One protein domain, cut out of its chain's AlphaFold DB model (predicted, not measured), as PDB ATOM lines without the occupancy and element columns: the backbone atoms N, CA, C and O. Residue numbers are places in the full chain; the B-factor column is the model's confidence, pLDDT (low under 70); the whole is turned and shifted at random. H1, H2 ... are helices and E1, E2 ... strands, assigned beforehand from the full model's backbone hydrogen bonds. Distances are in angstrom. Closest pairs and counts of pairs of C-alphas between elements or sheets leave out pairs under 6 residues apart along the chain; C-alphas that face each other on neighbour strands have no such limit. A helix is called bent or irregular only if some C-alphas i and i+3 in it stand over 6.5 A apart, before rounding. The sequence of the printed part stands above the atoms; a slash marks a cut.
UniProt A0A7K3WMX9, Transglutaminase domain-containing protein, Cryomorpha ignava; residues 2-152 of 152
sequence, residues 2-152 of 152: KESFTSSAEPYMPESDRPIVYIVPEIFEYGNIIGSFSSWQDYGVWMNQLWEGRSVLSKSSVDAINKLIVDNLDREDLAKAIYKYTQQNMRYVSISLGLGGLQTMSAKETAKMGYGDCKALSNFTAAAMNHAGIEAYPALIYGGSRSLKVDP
ATOM      1  N   LYS A   2      58.066  13.544 170.141       34.84
ATOM      2  CA  LYS A   2      58.705  12.917 168.976       34.84
ATOM      3  C   LYS A   2      58.059  11.552 168.839       34.84
ATOM      4  O   LYS A   2      58.346  10.667 169.638       34.84
ATOM      5  N   GLU A   3      57.127  11.446 167.907       35.12
ATOM      6  CA  GLU A   3      56.527  10.175 167.534       35.12
ATOM      7  C   GLU A   3      57.601   9.322 166.860       35.12
ATOM      8  O   GLU A   3      58.213   9.714 165.864       35.12
ATOM      9  N   SER A   4      57.891   8.178 167.468       36.38
ATOM     10  CA  SER A   4      58.669   7.120 166.851       36.38
ATOM     11  C   SER A   4      57.772   6.411 165.841       36.38
ATOM     12  O   SER A   4      56.824   5.734 166.232       36.38
ATOM     13  N   PHE A   5      58.090   6.520 164.552       41.91
ATOM     14  CA  PHE A   5      57.545   5.655 163.504       41.91
ATOM     15  C   PHE A   5      58.146   4.247 163.624       41.91
ATOM     16  O   PHE A   5      58.883   3.780 162.761       41.91
ATOM     17  N   THR A   6      57.875   3.566 164.731       46.12
ATOM     18  CA  THR A   6      57.936   2.109 164.760       46.12
ATOM     19  C   THR A   6      56.584   1.641 164.262       46.12
ATOM     20  O   THR A   6      55.571   1.992 164.864       46.12
ATOM     21  N   SER A   7      56.554   0.884 163.166       49.09
ATOM     22  CA  SER A   7      55.375   0.115 162.767       49.09
ATOM     23  C   SER A   7      55.083  -0.890 163.886       49.09
ATOM     24  O   SER A   7      55.566  -2.019 163.885       49.09
ATOM     25  N   SER A   8      54.367  -0.443 164.915       55.91
ATOM     26  CA  SER A   8      53.624  -1.342 165.777       55.91
ATOM     27  C   SER A   8      52.512  -1.903 164.908       55.91
ATOM     28  O   SER A   8      51.820  -1.128 164.242       55.91
ATOM     29  N   ALA A   9      52.369  -3.226 164.882       60.25
ATOM     30  CA  ALA A   9      51.209  -3.863 164.275       60.25
ATOM     31  C   ALA A   9      49.936  -3.137 164.743       60.25
ATOM     32  O   ALA A   9      49.849  -2.750 165.913       60.25
ATOM     33  N   GLU A  10      48.996  -2.881 163.828       66.81
ATOM     34  CA  GLU A  10      47.753  -2.206 164.198       66.81
ATOM     35  C   GLU A  10      47.089  -2.978 165.350       66.81
ATOM     36  O   GLU A  10      46.999  -4.204 165.264       66.81
ATOM     37  N   PRO A  11      46.605  -2.306 166.414       70.12
ATOM     38  CA  PRO A  11      46.099  -2.971 167.623       70.12
ATOM     39  C   PRO A  11      44.971  -3.982 167.377       70.12
ATOM     40  O   PRO A  11      44.693  -4.819 168.229       70.12
ATOM     41  N   TYR A  12      44.311  -3.874 166.221       73.12
ATOM     42  CA  TYR A  12      43.182  -4.699 165.804       73.12
ATOM     43  C   TYR A  12      43.489  -5.573 164.584       73.12
ATOM     44  O   TYR A  12      42.578  -6.210 164.060       73.12
ATOM     45  N   MET A  13      44.741  -5.609 164.113       64.06
ATOM     46  CA  MET A  13      45.136  -6.548 163.071       64.06
ATOM     47  C   MET A  13      45.061  -7.962 163.663       64.06
ATOM     48  O   MET A  13      45.808  -8.256 164.599       64.06
ATOM     49  N   PRO A  14      44.168  -8.837 163.164       68.12
ATOM     50  CA  PRO A  14      44.109 -10.211 163.640       68.12
ATOM     51  C   PRO A  14      45.455 -10.892 163.385       68.12
ATOM     52  O   PRO A  14      46.109 -10.618 162.370       68.12
ATOM     53  N   GLU A  15      45.869 -11.781 164.294       67.12
ATOM     54  CA  GLU A  15      47.020 -12.644 164.035       67.12
ATOM     55  C   GLU A  15      46.797 -13.350 162.694       67.12
ATOM     56  O   GLU A  15      45.726 -13.886 162.404       67.12
ATOM     57  N   SER A  16      47.780 -13.238 161.801       67.81
ATOM     58  CA  SER A  16      47.648 -13.811 160.471       67.81
ATOM     59  C   SER A  16      47.878 -15.317 160.563       67.81
ATOM     60  O   SER A  16      49.023 -15.754 160.547       67.81
ATOM     61  N   ASP A  17      46.802 -16.104 160.569       70.81
ATOM     62  CA  ASP A  17      46.823 -17.580 160.469       70.81
ATOM     63  C   ASP A  17      47.239 -18.088 159.073       70.81
ATOM     64  O   ASP A  17      46.912 -19.198 158.646       70.81
ATOM     65  N   ARG A  18      47.940 -17.258 158.293       80.88
ATOM     66  CA  ARG A  18      48.404 -17.649 156.967       80.88
ATOM     67  C   ARG A  18      49.635 -18.535 157.121       80.88
ATOM     68  O   ARG A  18      50.559 -18.153 157.838       80.88
ATOM     69  N   PRO A  19      49.701 -19.675 156.418       82.69
ATOM     70  CA  PRO A  19      50.926 -20.454 156.382       82.69
ATOM     71  C   PRO A  19      52.058 -19.595 155.805       82.69
ATOM     72  O   PRO A  19      51.905 -18.967 154.756       82.69
ATOM     73  N   ILE A  20      53.192 -19.571 156.505       80.44
ATOM     74  CA  ILE A  20      54.429 -18.929 156.059       80.44
ATOM     75  C   ILE A  20      55.436 -20.038 155.776       80.44
ATOM     76  O   ILE A  20      55.647 -20.916 156.610       80.44
ATOM     77  N   VAL A  21      56.063 -19.985 154.604       84.81
ATOM     78  CA  VAL A  21      57.180 -20.861 154.246       84.81
ATOM     79  C   VAL A  21      58.451 -20.022 154.272       84.81
ATOM     80  O   VAL A  21      58.539 -19.016 153.568       84.81
ATOM     81  N   TYR A  22      59.425 -20.435 155.081       82.38
ATOM     82  CA  TYR A  22      60.776 -19.879 155.065       82.38
ATOM     83  C   TYR A  22      61.648 -20.763 154.179       82.38
ATOM     84  O   TYR A  22      61.623 -21.984 154.306       82.38
ATOM     85  N   ILE A  23      62.387 -20.145 153.259       87.44
ATOM     86  CA  ILE A  23      63.315 -20.837 152.366       87.44
ATOM     87  C   ILE A  23      64.677 -20.188 152.560       87.44
ATOM     88  O   ILE A  23      64.805 -18.972 152.408       87.44
ATOM     89  N   VAL A  24      65.677 -21.003 152.877       87.88
ATOM     90  CA  VAL A  24      67.080 -20.598 152.960       87.88
ATOM     91  C   VAL A  24      67.901 -21.488 152.024       87.88
ATOM     92  O   VAL A  24      67.562 -22.661 151.849       87.88
ATOM     93  N   PRO A  25      68.935 -20.953 151.356       92.06
ATOM     94  CA  PRO A  25      69.847 -21.781 150.579       92.06
ATOM     95  C   PRO A  25      70.697 -22.636 151.525       92.06
ATOM     96  O   PRO A  25      71.149 -22.140 152.545       92.06
ATOM     97  N   GLU A  26      70.975 -23.892 151.186       93.62
ATOM     98  CA  GLU A  26      71.875 -24.717 152.008       93.62
ATOM     99  C   GLU A  26      73.324 -24.199 151.963       93.62
ATOM    100  O   GLU A  26      74.008 -24.153 152.983       93.62
ATOM    101  N   ILE A  27      73.772 -23.759 150.782       96.06
ATOM    102  CA  ILE A  27      75.086 -23.156 150.537       96.06
ATOM    103  C   ILE A  27      74.873 -21.753 149.985       96.06
ATOM    104  O   ILE A  27      74.061 -21.547 149.081       96.06
ATOM    105  N   PHE A  28      75.629 -20.792 150.496       94.69
ATOM    106  CA  PHE A  28      75.535 -19.399 150.081       94.69
ATOM    107  C   PHE A  28      76.912 -18.743 150.018       94.69
ATOM    108  O   PHE A  28      77.889 -19.256 150.552       94.69
ATOM    109  N   GLU A  29      76.985 -17.582 149.373       94.06
ATOM    110  CA  GLU A  29      78.197 -16.775 149.298       94.06
ATOM    111  C   GLU A  29      77.880 -15.341 149.723       94.06
ATOM    112  O   GLU A  29      76.924 -14.729 149.243       94.06
ATOM    113  N   TYR A  30      78.688 -14.793 150.629       91.56
ATOM    114  CA  TYR A  30      78.574 -13.410 151.074       91.56
ATOM    115  C   TYR A  30      79.943 -12.738 151.040       91.56
ATOM    116  O   TYR A  30      80.845 -13.093 151.795       91.56
ATOM    117  N   GLY A  31      80.102 -11.777 150.127       89.44
ATOM    118  CA  GLY A  31      81.365 -11.075 149.887       89.44
ATOM    119  C   GLY A  31      82.557 -12.005 149.670       89.44
ATOM    120  O   GLY A  31      83.599 -11.818 150.292       89.44
ATOM    121  N   ASN A  32      82.389 -12.979 148.770       91.75
ATOM    122  CA  ASN A  32      83.382 -13.990 148.399       91.75
ATOM    123  C   ASN A  32      83.731 -14.996 149.510       91.75
ATOM    124  O   ASN A  32      84.743 -15.688 149.414       91.75
ATOM    125  N   ILE A  33      82.912 -15.083 150.560       93.31
ATOM    126  CA  ILE A  33      83.040 -16.087 151.616       93.31
ATOM    127  C   ILE A  33      81.865 -17.052 151.491       93.31
ATOM    128  O   ILE A  33      80.707 -16.652 151.649       93.31
ATOM    129  N   ILE A  34      82.174 -18.313 151.197       95.31
ATOM    130  CA  ILE A  34      81.185 -19.386 151.099       95.31
ATOM    131  C   ILE A  34      80.818 -19.844 152.512       95.31
ATOM    132  O   ILE A  34      81.698 -20.131 153.321       95.31
ATOM    133  N   GLY A  35      79.520 -19.910 152.790       95.44
ATOM    134  CA  GLY A  35      78.948 -20.398 154.037       95.44
ATOM    135  C   GLY A  35      77.924 -21.501 153.799       95.44
ATOM    136  O   GLY A  35      77.510 -21.762 152.666       95.44
ATOM    137  N   SER A  36      77.515 -22.148 154.885       95.25
ATOM    138  CA  SER A  36      76.496 -23.194 154.875       95.25
ATOM    139  C   SER A  36      75.520 -23.010 156.036       95.25
ATOM    140  O   SER A  36      75.913 -22.609 157.133       95.25
ATOM    141  N   PHE A  37      74.248 -23.299 155.764       92.75
ATOM    142  CA  PHE A  37      73.165 -23.386 156.746       92.75
ATOM    143  C   PHE A  37      72.868 -24.847 157.153       92.75
ATOM    144  O   PHE A  37      71.885 -25.120 157.828       92.75
ATOM    145  N   SER A  38      73.718 -25.812 156.776       93.12
ATOM    146  CA  SER A  38      73.518 -27.239 157.085       93.12
ATOM    147  C   SER A  38      73.609 -27.540 158.588       93.12
ATOM    148  O   SER A  38      73.027 -28.518 159.062       93.12
ATOM    149  N   SER A  39      74.340 -26.721 159.352       93.25
ATOM    150  CA  SER A  39      74.395 -26.812 160.809       93.25
ATOM    151  C   SER A  39      74.783 -25.485 161.466       93.25
ATOM    152  O   SER A  39      75.421 -24.618 160.867       93.25
ATOM    153  N   TRP A  40      74.476 -25.362 162.758       92.12
ATOM    154  CA  TRP A  40      74.946 -24.258 163.599       92.12
ATOM    155  C   TRP A  40      76.465 -24.104 163.638       92.12
ATOM    156  O   TRP A  40      76.962 -22.982 163.726       92.12
ATOM    157  N   GLN A  41      77.195 -25.218 163.583       94.69
ATOM    158  CA  GLN A  41      78.651 -25.199 163.581       94.69
ATOM    159  C   GLN A  41      79.174 -24.595 162.276       94.69
ATOM    160  O   GLN A  41      80.039 -23.724 162.322       94.69
ATOM    161  N   ASP A  42      78.623 -25.010 161.132       94.94
ATOM    162  CA  ASP A  42      79.031 -24.501 159.817       94.94
ATOM    163  C   ASP A  42      78.716 -23.008 159.687       94.94
ATOM    164  O   ASP A  42      79.577 -22.214 159.293       94.94
ATOM    165  N   TYR A  43      77.520 -22.605 160.125       93.88
ATOM    166  CA  TYR A  43      77.122 -21.203 160.169       93.88
ATOM    167  C   TYR A  43      78.021 -20.378 161.102       93.88
ATOM    168  O   TYR A  43      78.447 -19.276 160.754       93.88
ATOM    169  N   GLY A  44      78.357 -20.910 162.282       93.38
ATOM    170  CA  GLY A  44      79.241 -20.259 163.248       93.38
ATOM    171  C   GLY A  44      80.674 -20.089 162.738       93.38
ATOM    172  O   GLY A  44      81.260 -19.022 162.916       93.38
ATOM    173  N   VAL A  45      81.224 -21.102 162.059       94.44
ATOM    174  CA  VAL A  45      82.543 -21.024 161.405       94.44
ATOM    175  C   VAL A  45      82.539 -19.943 160.329       94.44
ATOM    176  O   VAL A  45      83.430 -19.094 160.318       94.44
ATOM    177  N   TRP A  46      81.514 -19.920 159.477       95.19
ATOM    178  CA  TRP A  46      81.359 -18.884 158.459       95.19
ATOM    179  C   TRP A  46      81.229 -17.477 159.075       95.19
ATOM    180  O   TRP A  46      81.920 -16.545 158.661       95.19
ATOM    181  N   MET A  47      80.419 -17.316 160.125       93.50
ATOM    182  CA  MET A  47      80.314 -16.048 160.855       93.50
ATOM    183  C   MET A  47      81.658 -15.627 161.455       93.50
ATOM    184  O   MET A  47      82.005 -14.449 161.403       93.50
ATOM    185  N   ASN A  48      82.454 -16.558 161.986       93.31
ATOM    186  CA  ASN A  48      83.765 -16.234 162.541       93.31
ATOM    187  C   ASN A  48      84.740 -15.708 161.474       93.31
ATOM    188  O   ASN A  48      85.498 -14.783 161.759       93.31
ATOM    189  N   GLN A  49      84.669 -16.200 160.231       94.62
ATOM    190  CA  GLN A  49      85.490 -15.688 159.122       94.62
ATOM    191  C   GLN A  49      85.250 -14.191 158.864       94.62
ATOM    192  O   GLN A  49      86.176 -13.456 158.524       94.62
ATOM    193  N   LEU A  50      84.030 -13.697 159.106       93.62
ATOM    194  CA  LEU A  50      83.714 -12.267 159.026       93.62
ATOM    195  C   LEU A  50      84.334 -11.445 160.183       93.62
ATOM    196  O   LEU A  50      84.422 -10.219 160.091       93.62
ATOM    197  N   TRP A  51      84.769 -12.082 161.274       93.25
ATOM    198  CA  TRP A  51      85.370 -11.445 162.457       93.25
ATOM    199  C   TRP A  51      86.896 -11.600 162.531       93.25
ATOM    200  O   TRP A  51      87.555 -10.827 163.234       93.25
ATOM    201  N   GLU A  52      87.479 -12.551 161.802       93.50
ATOM    202  CA  GLU A  52      88.912 -12.840 161.841       93.50
ATOM    203  C   GLU A  52      89.788 -11.605 161.566       93.50
ATOM    204  O   GLU A  52      89.535 -10.792 160.676       93.50
ATOM    205  N   GLY A  53      90.835 -11.435 162.383       95.81
ATOM    206  CA  GLY A  53      91.799 -10.334 162.263       95.81
ATOM    207  C   GLY A  53      91.268  -8.942 162.640       95.81
ATOM    208  O   GLY A  53      92.018  -7.965 162.570       95.81
ATOM    209  N   ARG A  54      90.005  -8.815 163.069       96.88
ATOM    210  CA  ARG A  54      89.350  -7.513 163.303       96.88
ATOM    211  C   ARG A  54      89.320  -7.073 164.759       96.88
ATOM    212  O   ARG A  54      88.978  -5.923 165.022       96.88
ATOM    213  N   SER A  55      89.711  -7.920 165.702       97.12
ATOM    214  CA  SER A  55      89.696  -7.609 167.143       97.12
ATOM    215  C   SER A  55      91.010  -7.005 167.660       97.12
ATOM    216  O   SER A  55      91.202  -6.864 168.862       97.12
ATOM    217  N   VAL A  56      91.943  -6.631 166.779       97.56
ATOM    218  CA  VAL A  56      93.229  -6.051 167.198       97.56
ATOM    219  C   VAL A  56      93.034  -4.601 167.640       97.56
ATOM    220  O   VAL A  56      92.563  -3.773 166.864       97.56
ATOM    221  N   LEU A  57      93.454  -4.261 168.858       98.06
ATOM    222  CA  LEU A  57      93.415  -2.886 169.359       98.06
ATOM    223  C   LEU A  57      94.547  -2.026 168.778       98.06
ATOM    224  O   LEU A  57      95.615  -2.509 168.392       98.06
ATOM    225  N   SER A  58      94.318  -0.715 168.706       97.06
ATOM    226  CA  SER A  58      95.385   0.252 168.432       97.06
ATOM    227  C   SER A  58      96.239   0.471 169.687       97.06
ATOM    228  O   SER A  58      95.759   0.254 170.799       97.06
ATOM    229  N   LYS A  59      97.477   0.961 169.537       97.62
ATOM    230  CA  LYS A  59      98.334   1.288 170.692       97.62
ATOM    231  C   LYS A  59      97.655   2.279 171.645       97.62
ATOM    232  O   LYS A  59      97.643   2.055 172.846       97.62
ATOM    233  N   SER A  60      97.014   3.321 171.111       97.38
ATOM    234  CA  SER A  60      96.292   4.301 171.928       97.38
ATOM    235  C   SER A  60      95.095   3.693 172.661       97.38
ATOM    236  O   SER A  60      94.814   4.084 173.789       97.38
ATOM    237  N   SER A  61      94.398   2.731 172.045       97.94
ATOM    238  CA  SER A  61      93.330   1.982 172.715       97.94
ATOM    239  C   SER A  61      93.890   1.119 173.842       97.94
ATOM    240  O   SER A  61      93.358   1.169 174.940       97.94
ATOM    241  N   VAL A  62      94.986   0.390 173.607       98.25
ATOM    242  CA  VAL A  62      95.678  -0.393 174.646       98.25
ATOM    243  C   VAL A  62      96.074   0.495 175.825       98.25
ATOM    244  O   VAL A  62      95.743   0.181 176.964       98.25
ATOM    245  N   ASP A  63      96.699   1.642 175.560       98.00
ATOM    246  CA  ASP A  63      97.110   2.587 176.601       98.00
ATOM    247  C   ASP A  63      95.905   3.140 177.380       98.00
ATOM    248  O   ASP A  63      95.988   3.354 178.588       98.00
ATOM    249  N   ALA A  64      94.773   3.376 176.708       97.25
ATOM    250  CA  ALA A  64      93.545   3.822 177.357       97.25
ATOM    251  C   ALA A  64      92.921   2.731 178.237       97.25
ATOM    252  O   ALA A  64      92.519   3.031 179.356       97.25
ATOM    253  N   ILE A  65      92.882   1.481 177.767       97.56
ATOM    254  CA  ILE A  65      92.353   0.350 178.539       97.56
ATOM    255  C   ILE A  65      93.258   0.028 179.730       97.56
ATOM    256  O   ILE A  65      92.749  -0.172 180.827       97.56
ATOM    257  N   ASN A  66      94.584   0.082 179.574       97.06
ATOM    258  CA  ASN A  66      95.526  -0.125 180.678       97.06
ATOM    259  C   ASN A  66      95.316   0.871 181.828       97.06
ATOM    260  O   ASN A  66      95.493   0.506 182.982       97.06
ATOM    261  N   LYS A  67      94.891   2.110 181.542       96.19
ATOM    262  CA  LYS A  67      94.560   3.104 182.581       96.19
ATOM    263  C   LYS A  67      93.303   2.758 183.387       96.19
ATOM    264  O   LYS A  67      93.095   3.354 184.438       96.19
ATOM    265  N   LEU A  68      92.454   1.862 182.884       95.00
ATOM    266  CA  LEU A  68      91.265   1.378 183.592       95.00
ATOM    267  C   LEU A  68      91.591   0.205 184.524       95.00
ATOM    268  O   LEU A  68      90.805  -0.089 185.421       95.00
ATOM    269  N   ILE A  69      92.729  -0.461 184.310       92.69
ATOM    270  CA  ILE A  69      93.204  -1.559 185.148       92.69
ATOM    271  C   ILE A  69      93.860  -0.932 186.379       92.69
ATOM    272  O   ILE A  69      94.952  -0.373 186.297       92.69
ATOM    273  N   VAL A  70      93.163  -0.983 187.512       88.00
ATOM    274  CA  VAL A  70      93.654  -0.487 188.804       88.00
ATOM    275  C   VAL A  70      93.797  -1.642 189.788       88.00
ATOM    276  O   VAL A  70      93.075  -2.638 189.699       88.00
ATOM    277  N   ASP A  71      94.726  -1.509 190.733       76.56
ATOM    278  CA  ASP A  71      94.961  -2.532 191.750       76.56
ATOM    279  C   ASP A  71      93.700  -2.774 192.598       76.56
ATOM    280  O   ASP A  71      93.001  -1.834 192.983       76.56
ATOM    281  N   ASN A  72      93.435  -4.043 192.922       73.12
ATOM    282  CA  ASN A  72      92.274  -4.514 193.695       73.12
ATOM    283  C   ASN A  72      90.892  -4.287 193.054       73.12
ATOM    284  O   ASN A  72      89.884  -4.415 193.749       73.12
ATOM    285  N   LEU A  73      90.811  -3.982 191.754       84.44
ATOM    286  CA  LEU A  73      89.529  -3.989 191.048       84.44
ATOM    287  C   LEU A  73      89.079  -5.432 190.798       84.44
ATOM    288  O   LEU A  73      89.854  -6.251 190.296       84.44
ATOM    289  N   ASP A  74      87.827  -5.749 191.122       91.69
ATOM    290  CA  ASP A  74      87.268  -7.044 190.751       91.69
ATOM    291  C   ASP A  74      86.967  -7.119 189.239       91.69
ATOM    292  O   ASP A  74      86.956  -6.120 188.506       91.69
ATOM    293  N   ARG A  75      86.750  -8.343 188.745       93.81
ATOM    294  CA  ARG A  75      86.526  -8.603 187.314       93.81
ATOM    295  C   ARG A  75      85.248  -7.939 186.792       93.81
ATOM    296  O   ARG A  75      85.203  -7.552 185.624       93.81
ATOM    297  N   GLU A  76      84.213  -7.828 187.620       95.19
ATOM    298  CA  GLU A  76      82.926  -7.258 187.224       95.19
ATOM    299  C   GLU A  76      83.032  -5.737 187.070       95.19
ATOM    300  O   GLU A  76      82.580  -5.171 186.071       95.19
ATOM    301  N   ASP A  77      83.690  -5.073 188.011       96.31
ATOM    302  CA  ASP A  77      83.922  -3.638 187.992       96.31
ATOM    303  C   ASP A  77      84.870  -3.230 186.863       96.31
ATOM    304  O   ASP A  77      84.628  -2.219 186.194       96.31
ATOM    305  N   LEU A  78      85.874  -4.056 186.548       96.69
ATOM    306  CA  LEU A  78      86.705  -3.857 185.359       96.69
ATOM    307  C   LEU A  78      85.880  -3.971 184.067       96.69
ATOM    308  O   LEU A  78      85.990  -3.117 183.182       96.69
ATOM    309  N   ALA A  79      85.000  -4.973 183.966       96.94
ATOM    310  CA  ALA A  79      84.102  -5.116 182.821       96.94
ATOM    311  C   ALA A  79      83.163  -3.903 182.674       96.94
ATOM    312  O   ALA A  79      83.013  -3.370 181.569       96.94
ATOM    313  N   LYS A  80      82.585  -3.408 183.781       97.19
ATOM    314  CA  LYS A  80      81.762  -2.184 183.803       97.19
ATOM    315  C   LYS A  80      82.556  -0.956 183.359       97.19
ATOM    316  O   LYS A  80      82.038  -0.151 182.583       97.19
ATOM    317  N   ALA A  81      83.800  -0.804 183.815       97.50
ATOM    318  CA  ALA A  81      84.662   0.315 183.439       97.50
ATOM    319  C   ALA A  81      84.974   0.315 181.934       97.50
ATOM    320  O   ALA A  81      84.850   1.353 181.281       97.50
ATOM    321  N   ILE A  82      85.299  -0.847 181.360       97.94
ATOM    322  CA  ILE A  82      85.553  -1.008 179.919       97.94
ATOM    323  C   ILE A  82      84.284  -0.753 179.096       97.94
ATOM    324  O   ILE A  82      84.319  -0.059 178.071       97.94
ATOM    325  N   TYR A  83      83.141  -1.271 179.550       97.69
ATOM    326  CA  TYR A  83      81.854  -1.022 178.906       97.69
ATOM    327  C   TYR A  83      81.519   0.476 178.902       97.69
ATOM    328  O   TYR A  83      81.229   1.051 177.850       97.69
ATOM    329  N   LYS A  84      81.678   1.144 180.051       98.19
ATOM    330  CA  LYS A  84      81.492   2.594 180.192       98.19
ATOM    331  C   LYS A  84      82.455   3.390 179.311       98.19
ATOM    332  O   LYS A  84      82.029   4.342 178.663       98.19
ATOM    333  N   TYR A  85      83.727   2.992 179.234       98.12
ATOM    334  CA  TYR A  85      84.700   3.606 178.328       98.12
ATOM    335  C   TYR A  85      84.219   3.537 176.875       98.12
ATOM    336  O   TYR A  85      84.236   4.554 176.179       98.12
ATOM    337  N   THR A  86      83.732   2.375 176.430       97.88
ATOM    338  CA  THR A  86      83.194   2.214 175.070       97.88
ATOM    339  C   THR A  86      82.019   3.171 174.841       97.88
ATOM    340  O   THR A  86      82.031   3.926 173.873       97.88
ATOM    341  N   GLN A  87      81.048   3.214 175.761       97.62
ATOM    342  CA  GLN A  87      79.874   4.093 175.657       97.62
ATOM    343  C   GLN A  87      80.225   5.589 175.611       97.62
ATOM    344  O   GLN A  87      79.544   6.366 174.948       97.62
ATOM    345  N   GLN A  88      81.269   6.007 176.329       97.94
ATOM    346  CA  GLN A  88      81.672   7.415 176.405       97.94
ATOM    347  C   GLN A  88      82.497   7.873 175.201       97.94
ATOM    348  O   GLN A  88      82.450   9.050 174.844       97.94
ATOM    349  N   ASN A  89      83.254   6.965 174.582       97.75
ATOM    350  CA  ASN A  89      84.194   7.302 173.510       97.75
ATOM    351  C   ASN A  89      83.681   6.930 172.114       97.75
ATOM    352  O   ASN A  89      84.293   7.326 171.124       97.75
ATOM    353  N   MET A  90      82.582   6.175 172.017       97.81
ATOM    354  CA  MET A  90      82.075   5.665 170.745       97.81
ATOM    355  C   MET A  90      80.571   5.866 170.609       97.81
ATOM    356  O   MET A  90      79.795   5.559 171.512       97.81
ATOM    357  N   ARG A  91      80.147   6.369 169.449       98.06
ATOM    358  CA  ARG A  91      78.732   6.588 169.129       98.06
ATOM    359  C   ARG A  91      78.164   5.435 168.317       98.06
ATOM    360  O   ARG A  91      78.819   4.922 167.414       98.06
ATOM    361  N   TYR A  92      76.912   5.081 168.588       97.00
ATOM    362  CA  TYR A  92      76.201   4.119 167.756       97.00
ATOM    363  C   TYR A  92      75.830   4.741 166.405       97.00
ATOM    364  O   TYR A  92      75.164   5.777 166.357       97.00
ATOM    365  N   VAL A  93      76.227   4.091 165.313       95.94
ATOM    366  CA  VAL A  93      75.845   4.433 163.938       95.94
ATOM    367  C   VAL A  93      75.548   3.135 163.202       95.94
ATOM    368  O   VAL A  93      76.421   2.282 163.100       95.94
ATOM    369  N   SER A  94      74.330   2.976 162.681       92.38
ATOM    370  CA  SER A  94      73.964   1.785 161.906       92.38
ATOM    371  C   SER A  94      74.685   1.788 160.559       92.38
ATOM    372  O   SER A  94      74.493   2.703 159.759       92.38
ATOM    373  N   ILE A  95      75.487   0.757 160.303       88.00
ATOM    374  CA  ILE A  95      76.242   0.583 159.061       88.00
ATOM    375  C   ILE A  95      75.788  -0.737 158.444       88.00
ATOM    376  O   ILE A  95      75.992  -1.801 159.014       88.00
ATOM    377  N   SER A  96      75.144  -0.661 157.280       84.44
ATOM    378  CA  SER A  96      74.579  -1.837 156.600       84.44
ATOM    379  C   SER A  96      74.996  -1.934 155.131       84.44
ATOM    380  O   SER A  96      74.376  -2.658 154.358       84.44
ATOM    381  N   LEU A  97      76.018  -1.178 154.715       85.19
ATOM    382  CA  LEU A  97      76.436  -1.125 153.316       85.19
ATOM    383  C   LEU A  97      77.381  -2.282 152.972       85.19
ATOM    384  O   LEU A  97      78.436  -2.440 153.591       85.19
ATOM    385  N   GLY A  98      77.024  -3.044 151.935       86.88
ATOM    386  CA  GLY A  98      77.838  -4.145 151.420       86.88
ATOM    387  C   GLY A  98      78.170  -5.167 152.506       86.88
ATOM    388  O   GLY A  98      77.317  -5.500 153.327       86.88
ATOM    389  N   LEU A  99      79.432  -5.609 152.542       88.69
ATOM    390  CA  LEU A  99      79.962  -6.528 153.557       88.69
ATOM    391  C   LEU A  99      79.736  -6.052 154.999       88.69
ATOM    392  O   LEU A  99      79.592  -6.880 155.891       88.69
ATOM    393  N   GLY A 100      79.676  -4.737 155.237       86.62
ATOM    394  CA  GLY A 100      79.471  -4.165 156.571       86.62
ATOM    395  C   GLY A 100      78.109  -4.495 157.190       86.62
ATOM    396  O   GLY A 100      77.933  -4.324 158.392       86.62
ATOM    397  N   GLY A 101      77.155  -5.009 156.403       89.00
ATOM    398  CA  GLY A 101      75.887  -5.520 156.927       89.00
ATOM    399  C   GLY A 101      76.079  -6.623 157.967       89.00
ATOM    400  O   GLY A 101      75.407  -6.604 159.003       89.00
ATOM    401  N   LEU A 102      77.038  -7.522 157.731       91.12
ATOM    402  CA  LEU A 102      77.344  -8.646 158.621       91.12
ATOM    403  C   LEU A 102      78.768  -8.606 159.168       91.12
ATOM    404  O   LEU A 102      78.987  -9.045 160.284       91.12
ATOM    405  N   GLN A 103      79.726  -8.050 158.439       94.62
ATOM    406  CA  GLN A 103      81.118  -7.993 158.861       94.62
ATOM    407  C   GLN A 103      81.362  -6.830 159.823       94.62
ATOM    408  O   GLN A 103      80.997  -5.687 159.543       94.62
ATOM    409  N   THR A 104      82.048  -7.094 160.934       95.38
ATOM    410  CA  THR A 104      82.405  -6.035 161.881       95.38
ATOM    411  C   THR A 104      83.484  -5.094 161.326       95.38
ATOM    412  O   THR A 104      84.410  -5.493 160.604       95.38
ATOM    413  N   MET A 105      83.387  -3.815 161.686       95.62
ATOM    414  CA  MET A 105      84.503  -2.881 161.544       95.62
ATOM    415  C   MET A 105      85.646  -3.325 162.469       95.62
ATOM    416  O   MET A 105      85.405  -3.856 163.558       95.62
ATOM    417  N   SER A 106      86.902  -3.134 162.054       97.56
ATOM    418  CA  SER A 106      88.012  -3.498 162.935       97.56
ATOM    419  C   SER A 106      88.027  -2.626 164.191       97.56
ATOM    420  O   SER A 106      87.710  -1.439 164.141       97.56
ATOM    421  N   ALA A 107      88.471  -3.182 165.316       98.06
ATOM    422  CA  ALA A 107      88.554  -2.459 166.579       98.06
ATOM    423  C   ALA A 107      89.455  -1.209 166.472       98.06
ATOM    424  O   ALA A 107      89.165  -0.180 167.085       98.06
ATOM    425  N   LYS A 108      90.508  -1.250 165.635       98.06
ATOM    426  CA  LYS A 108      91.338  -0.070 165.320       98.06
ATOM    427  C   LYS A 108      90.541   1.023 164.619       98.06
ATOM    428  O   LYS A 108      90.665   2.189 164.983       98.06
ATOM    429  N   GLU A 109      89.761   0.663 163.605       97.31
ATOM    430  CA  GLU A 109      88.953   1.616 162.847       97.31
ATOM    431  C   GLU A 109      87.822   2.183 163.701       97.31
ATOM    432  O   GLU A 109      87.652   3.398 163.716       97.31
ATOM    433  N   THR A 110      87.125   1.354 164.479       97.56
ATOM    434  CA  THR A 110      86.073   1.805 165.402       97.56
ATOM    435  C   THR A 110      86.621   2.816 166.407       97.56
ATOM    436  O   THR A 110      86.037   3.885 166.589       97.56
ATOM    437  N   ALA A 111      87.792   2.545 166.994       97.88
ATOM    438  CA  ALA A 111      88.454   3.482 167.897       97.88
ATOM    439  C   ALA A 111      88.910   4.773 167.199       97.88
ATOM    440  O   ALA A 111      88.788   5.853 167.769       97.88
ATOM    441  N   LYS A 112      89.420   4.676 165.964       97.75
ATOM    442  CA  LYS A 112      89.850   5.835 165.169       97.75
ATOM    443  C   LYS A 112      88.673   6.732 164.779       97.75
ATOM    444  O   LYS A 112      88.809   7.951 164.797       97.75
ATOM    445  N   MET A 113      87.553   6.132 164.385       96.88
ATOM    446  CA  MET A 113      86.361   6.846 163.928       96.88
ATOM    447  C   MET A 113      85.513   7.374 165.090       96.88
ATOM    448  O   MET A 113      84.788   8.353 164.919       96.88
ATOM    449  N   GLY A 114      85.583   6.740 166.264       97.44
ATOM    450  CA  GLY A 114      84.753   7.095 167.418       97.44
ATOM    451  C   GLY A 114      83.276   6.739 167.227       97.44
ATOM    452  O   GLY A 114      82.406   7.323 167.876       97.44
ATOM    453  N   TYR A 115      82.963   5.811 166.321       97.31
ATOM    454  CA  TYR A 115      81.612   5.300 166.115       97.31
ATOM    455  C   TYR A 115      81.608   3.896 165.507       97.31
ATOM    456  O   TYR A 115      82.594   3.451 164.918       97.31
ATOM    457  N   GLY A 116      80.469   3.218 165.622       96.75
ATOM    458  CA  GLY A 116      80.231   1.906 165.033       96.75
ATOM    459  C   GLY A 116      78.798   1.425 165.245       96.75
ATOM    460  O   GLY A 116      78.052   2.013 166.025       96.75
ATOM    461  N   ASP A 117      78.409   0.362 164.552       95.75
ATOM    462  CA  ASP A 117      77.132  -0.314 164.771       95.75
ATOM    463  C   ASP A 117      77.233  -1.343 165.913       95.75
ATOM    464  O   ASP A 117      78.236  -1.405 166.630       95.75
ATOM    465  N   CYS A 118      76.204  -2.174 166.091       94.75
ATOM    466  CA  CYS A 118      76.205  -3.210 167.126       94.75
ATOM    467  C   CYS A 118      77.438  -4.124 167.036       94.75
ATOM    468  O   CYS A 118      78.069  -4.400 168.052       94.75
ATOM    469  N   LYS A 119      77.837  -4.526 165.826       95.75
ATOM    470  CA  LYS A 119      78.951  -5.450 165.588       95.75
ATOM    471  C   LYS A 119      80.291  -4.794 165.899       95.75
ATOM    472  O   LYS A 119      81.143  -5.413 166.537       95.75
ATOM    473  N   ALA A 120      80.474  -3.552 165.458       97.00
ATOM    474  CA  ALA A 120      81.694  -2.783 165.679       97.00
ATOM    475  C   ALA A 120      81.922  -2.499 167.170       97.00
ATOM    476  O   ALA A 120      83.008  -2.753 167.693       97.00
ATOM    477  N   LEU A 121      80.884  -2.032 167.873       97.69
ATOM    478  CA  LEU A 121      80.977  -1.732 169.301       97.69
ATOM    479  C   LEU A 121      81.178  -3.008 170.129       97.69
ATOM    480  O   LEU A 121      82.061  -3.033 170.981       97.69
ATOM    481  N   SER A 122      80.449  -4.091 169.833       97.00
ATOM    482  CA  SER A 122      80.660  -5.387 170.493       97.00
ATOM    483  C   SER A 122      82.069  -5.938 170.261       97.00
ATOM    484  O   SER A 122      82.693  -6.417 171.204       97.00
ATOM    485  N   ASN A 123      82.597  -5.840 169.035       97.75
ATOM    486  CA  ASN A 123      83.955  -6.282 168.711       97.75
ATOM    487  C   ASN A 123      85.014  -5.479 169.482       97.75
ATOM    488  O   ASN A 123      85.911  -6.068 170.084       97.75
ATOM    489  N   PHE A 124      84.897  -4.147 169.520       98.38
ATOM    490  CA  PHE A 124      85.823  -3.316 170.289       98.38
ATOM    491  C   PHE A 124      85.768  -3.633 171.790       98.38
ATOM    492  O   PHE A 124      86.813  -3.812 172.414       98.38
ATOM    493  N   THR A 125      84.570  -3.730 172.374       98.31
ATOM    494  CA  THR A 125      84.414  -4.034 173.803       98.31
ATOM    495  C   THR A 125      84.983  -5.407 174.152       98.31
ATOM    496  O   THR A 125      85.730  -5.510 175.122       98.31
ATOM    497  N   ALA A 126      84.702  -6.443 173.354       98.06
ATOM    498  CA  ALA A 126      85.264  -7.775 173.570       98.06
ATOM    499  C   ALA A 126      86.798  -7.769 173.453       98.06
ATOM    500  O   ALA A 126      87.483  -8.349 174.290       98.06
ATOM    501  N   ALA A 127      87.360  -7.063 172.467       98.25
ATOM    502  CA  ALA A 127      88.808  -6.905 172.334       98.25
ATOM    503  C   ALA A 127      89.441  -6.211 173.554       98.25
ATOM    504  O   ALA A 127      90.479  -6.649 174.049       98.25
ATOM    505  N   ALA A 128      88.807  -5.151 174.063       98.31
ATOM    506  CA  ALA A 128      89.250  -4.431 175.254       98.31
ATOM    507  C   ALA A 128      89.183  -5.293 176.522       98.31
ATOM    508  O   ALA A 128      90.126  -5.287 177.311       98.31
ATOM    509  N   MET A 129      88.105  -6.061 176.696       98.12
ATOM    510  CA  MET A 129      87.957  -7.014 177.799       98.12
ATOM    511  C   MET A 129      89.042  -8.093 177.750       98.12
ATOM    512  O   MET A 129      89.747  -8.278 178.742       98.12
ATOM    513  N   ASN A 130      89.253  -8.722 176.590       97.75
ATOM    514  CA  ASN A 130      90.283  -9.751 176.425       97.75
ATOM    515  C   ASN A 130      91.689  -9.201 176.712       97.75
ATOM    516  O   ASN A 130      92.469  -9.846 177.409       97.75
ATOM    517  N   HIS A 131      91.999  -7.987 176.240       97.25
ATOM    518  CA  HIS A 131      93.264  -7.306 176.553       97.25
ATOM    519  C   HIS A 131      93.453  -7.089 178.063       97.25
ATOM    520  O   HIS A 131      94.560  -7.226 178.573       97.25
ATOM    521  N   ALA A 132      92.372  -6.796 178.786       96.44
ATOM    522  CA  ALA A 132      92.380  -6.603 180.233       96.44
ATOM    523  C   ALA A 132      92.325  -7.918 181.046       96.44
ATOM    524  O   ALA A 132      92.165  -7.875 182.263       96.44
ATOM    525  N   GLY A 133      92.437  -9.085 180.398       95.62
ATOM    526  CA  GLY A 133      92.389 -10.397 181.058       95.62
ATOM    527  C   GLY A 133      90.974 -10.923 181.338       95.62
ATOM    528  O   GLY A 133      90.808 -11.909 182.057       95.62
ATOM    529  N   ILE A 134      89.946 -10.289 180.770       96.31
ATOM    530  CA  ILE A 134      88.551 -10.731 180.836       96.31
ATOM    531  C   ILE A 134      88.205 -11.430 179.526       96.31
ATOM    532  O   ILE A 134      87.930 -10.785 178.520       96.31
ATOM    533  N   GLU A 135      88.183 -12.757 179.559       96.31
ATOM    534  CA  GLU A 135      87.695 -13.572 178.447       96.31
ATOM    535  C   GLU A 135      86.280 -13.138 178.029       96.31
ATOM    536  O   GLU A 135      85.358 -13.121 178.854       96.31
ATOM    537  N   ALA A 136      86.136 -12.744 176.762       96.12
ATOM    538  CA  ALA A 136      84.902 -12.211 176.200       96.12
ATOM    539  C   ALA A 136      84.747 -12.586 174.720       96.12
ATOM    540  O   ALA A 136      85.680 -12.439 173.927       96.12
ATOM    541  N   TYR A 137      83.532 -12.984 174.339       93.81
ATOM    542  CA  TYR A 137      83.178 -13.379 172.977       93.81
ATOM    543  C   TYR A 137      81.940 -12.611 172.497       93.81
ATOM    544  O   TYR A 137      80.984 -12.463 173.264       93.81
ATOM    545  N   PRO A 138      81.911 -12.123 171.243       92.44
ATOM    546  CA  PRO A 138      80.684 -11.617 170.638       92.44
ATOM    547  C   PRO A 138      79.629 -12.727 170.525       92.44
ATOM    548  O   PRO A 138      79.956 -13.859 170.179       92.44
ATOM    549  N   ALA A 139      78.362 -12.388 170.763       90.88
ATOM    550  CA  ALA A 139      77.237 -13.308 170.617       90.88
ATOM    551  C   ALA A 139      76.223 -12.765 169.602       90.88
ATOM    552  O   ALA A 139      75.869 -11.584 169.639       90.88
ATOM    553  N   LEU A 140      75.743 -13.638 168.713       88.56
ATOM    554  CA  LEU A 140      74.627 -13.335 167.822       88.56
ATOM    555  C   LEU A 140      73.313 -13.494 168.592       88.56
ATOM    556  O   LEU A 140      73.053 -14.544 169.176       88.56
ATOM    557  N   ILE A 141      72.484 -12.453 168.584       87.25
ATOM    558  CA  ILE A 141      71.183 -12.441 169.259       87.25
ATOM    559  C   ILE A 141      70.123 -11.798 168.363       87.25
ATOM    560  O   ILE A 141      70.435 -10.918 167.557       87.25
ATOM    561  N   TYR A 142      68.857 -12.171 168.553       80.88
ATOM    562  CA  TYR A 142      67.749 -11.351 168.070       80.88
ATOM    563  C   TYR A 142      67.532 -10.164 169.007       80.88
ATOM    564  O   TYR A 142      67.328 -10.330 170.208       80.88
ATOM    565  N   GLY A 143      67.565  -8.957 168.444       72.25
ATOM    566  CA  GLY A 143      67.178  -7.738 169.148       72.25
ATOM    567  C   GLY A 143      65.692  -7.428 168.959       72.25
ATOM    568  O   GLY A 143      65.184  -7.506 167.842       72.25
ATOM    569  N   GLY A 144      65.006  -7.026 170.031       74.12
ATOM    570  CA  GLY A 144      63.608  -6.578 170.003       74.12
ATOM    571  C   GLY A 144      62.672  -7.413 170.879       74.12
ATOM    572  O   GLY A 144      63.102  -8.306 171.599       74.12
ATOM    573  N   SER A 145      61.373  -7.107 170.829       68.88
ATOM    574  CA  SER A 145      60.333  -7.769 171.637       68.88
ATOM    575  C   SER A 145      59.924  -9.153 171.123       68.88
ATOM    576  O   SER A 145      59.146  -9.846 171.774       68.88
ATOM    577  N   ARG A 146      60.421  -9.563 169.952       60.66
ATOM    578  CA  ARG A 146      60.056 -10.829 169.316       60.66
ATOM    579  C   ARG A 146      61.120 -11.878 169.618       60.66
ATOM    580  O   ARG A 146      62.218 -11.819 169.074       60.66
ATOM    581  N   SER A 147      60.784 -12.860 170.452       56.41
ATOM    582  CA  SER A 147      61.622 -14.039 170.681       56.41
ATOM    583  C   SER A 147      61.466 -15.023 169.518       56.41
ATOM    584  O   SER A 147      60.773 -16.035 169.628       56.41
ATOM    585  N   LEU A 148      62.055 -14.704 168.368       65.75
ATOM    586  CA  LEU A 148      62.260 -15.717 167.338       65.75
ATOM    587  C   LEU A 148      63.398 -16.632 167.794       65.75
ATOM    588  O   LEU A 148      64.387 -16.163 168.359       65.75
ATOM    589  N   LYS A 149      63.261 -17.942 167.576       64.12
ATOM    590  CA  LYS A 149      64.426 -18.824 167.650       64.12
ATOM    591  C   LYS A 149      65.331 -18.446 166.489       64.12
ATOM    592  O   LYS A 149      64.857 -18.374 165.359       64.12
ATOM    593  N   VAL A 150      66.595 -18.153 166.780       62.69
ATOM    594  CA  VAL A 150      67.605 -18.153 165.721       62.69
ATOM    595  C   VAL A 150      67.722 -19.617 165.329       62.69
ATOM    596  O   VAL A 150      67.805 -20.460 166.218       62.69
ATOM    597  N   ASP A 151      67.604 -19.916 164.051       68.69
ATOM    598  CA  ASP A 151      67.884 -21.229 163.484       68.69
ATOM    599  C   ASP A 151      68.541 -20.942 162.127       68.69
ATOM    600  O   ASP A 151      67.984 -20.120 161.385       68.69
ATOM    601  N   PRO A 152      69.757 -21.448 161.861       64.06
ATOM    602  CA  PRO A 152      70.376 -21.381 160.549       64.06
ATOM    603  C   PRO A 152      69.525 -22.132 159.518       64.06
ATOM    604  O   PRO A 152      68.975 -23.202 159.856       64.06
TER     605      PRO A 152
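What this domain is: This is residues 2 to 152 of the 152 residues of the protein "Transglutaminase domain-containing protein" of Cryomorpha ignava (UniProt A0A7K3WMX9). A small helical core, with H6 in the middle and H2, H3 and H5 crossed around it, is joined to a small outlying unit in which H1 packs on E2 of the strand hairpin E1 and E2. Residues 2 to 23 stick out as a long tail before the hairpin, and after H6 the unnamed stretch 132 to 152 stands free at residues 143 to 148. The printed part has 151 residues, with two antiparallel strands and then six named helices, in the order E1 E2 H1 H2 H3 H4 H5 H6; it is mostly helix, though 66 residues, under half, are in named elements. The whole is loose, with a radius of gyration of the C-alphas of 19.0 A and spans of 60 by 43 by 29 A.

Where its parts are: Start at C-alpha 2; residues 2 to 26 hold no named element. Find C-alpha 27 at (75.086, -23.156, 150.537), where E1, residues 27 to 30, begins; E2 follows at residues 33 to 36. H1 runs from 40 to 49, 14.3 A long, and H2 from 59 to 66, 10.5 A. Look for C-alpha 75 at (86.526, -8.603, 187.314): there H3 begins, running to 89 over 21.2 A. H4, residues 98 to 101, is neither bent nor irregular, but only just: C-alphas 98 and 101 are 6.0 A apart. H5 is residues 107 to 113, and H6, residues 118 to 131, runs 19.9 A to C-alpha 131 at (93.264, -7.306, 176.553).

How they stand to each other: Begin at H6, the hub. It touches H3 at Tyr 83 and Thr 125, the closest C-alphas, 6.5 A, at a steep tilt of 45 degrees, opposite ways. It touches H5 at Ala 107 and Phe 124, the closest C-alphas, 4.7 A, at a steep tilt of 59 degrees, opposite ways. With residues 128 to 131 alone it touches H2, the closest C-alphas being Ile 65 and Ala 128, 6.6 A. Farther out, the hairpin E1 and E2 is antiparallel, with N 28 and O 35 at 3.0 A and N 35 and O 28 at 2.8 A, within hydrogen-bond range. The closest C-alphas of E2 and H1 are Gly 35 and Trp 46, 5.3 A; H1 and H6 are apart. H4 touches no helix; its closest C-alpha to E1 is Leu 99, 7.4 A from that of Tyr 30. In H1, H2, H3, H5 and H6 every O i to N i+4 pair is within hydrogen-bond range; H4 is too short for one.

The domain as a whole: Look from Arg 18 to Asp 71: their C-alphas, the two farthest apart, are 60.0 A from each other. Without the stretches that stand free the body spans 51 by 27 by 23 A. The printed part has no cut, and no link between named elements is long. Mean pLDDT of the printed part is 88.1; residues 2 to 10, 13 to 16 and 145 to 152 are under 70.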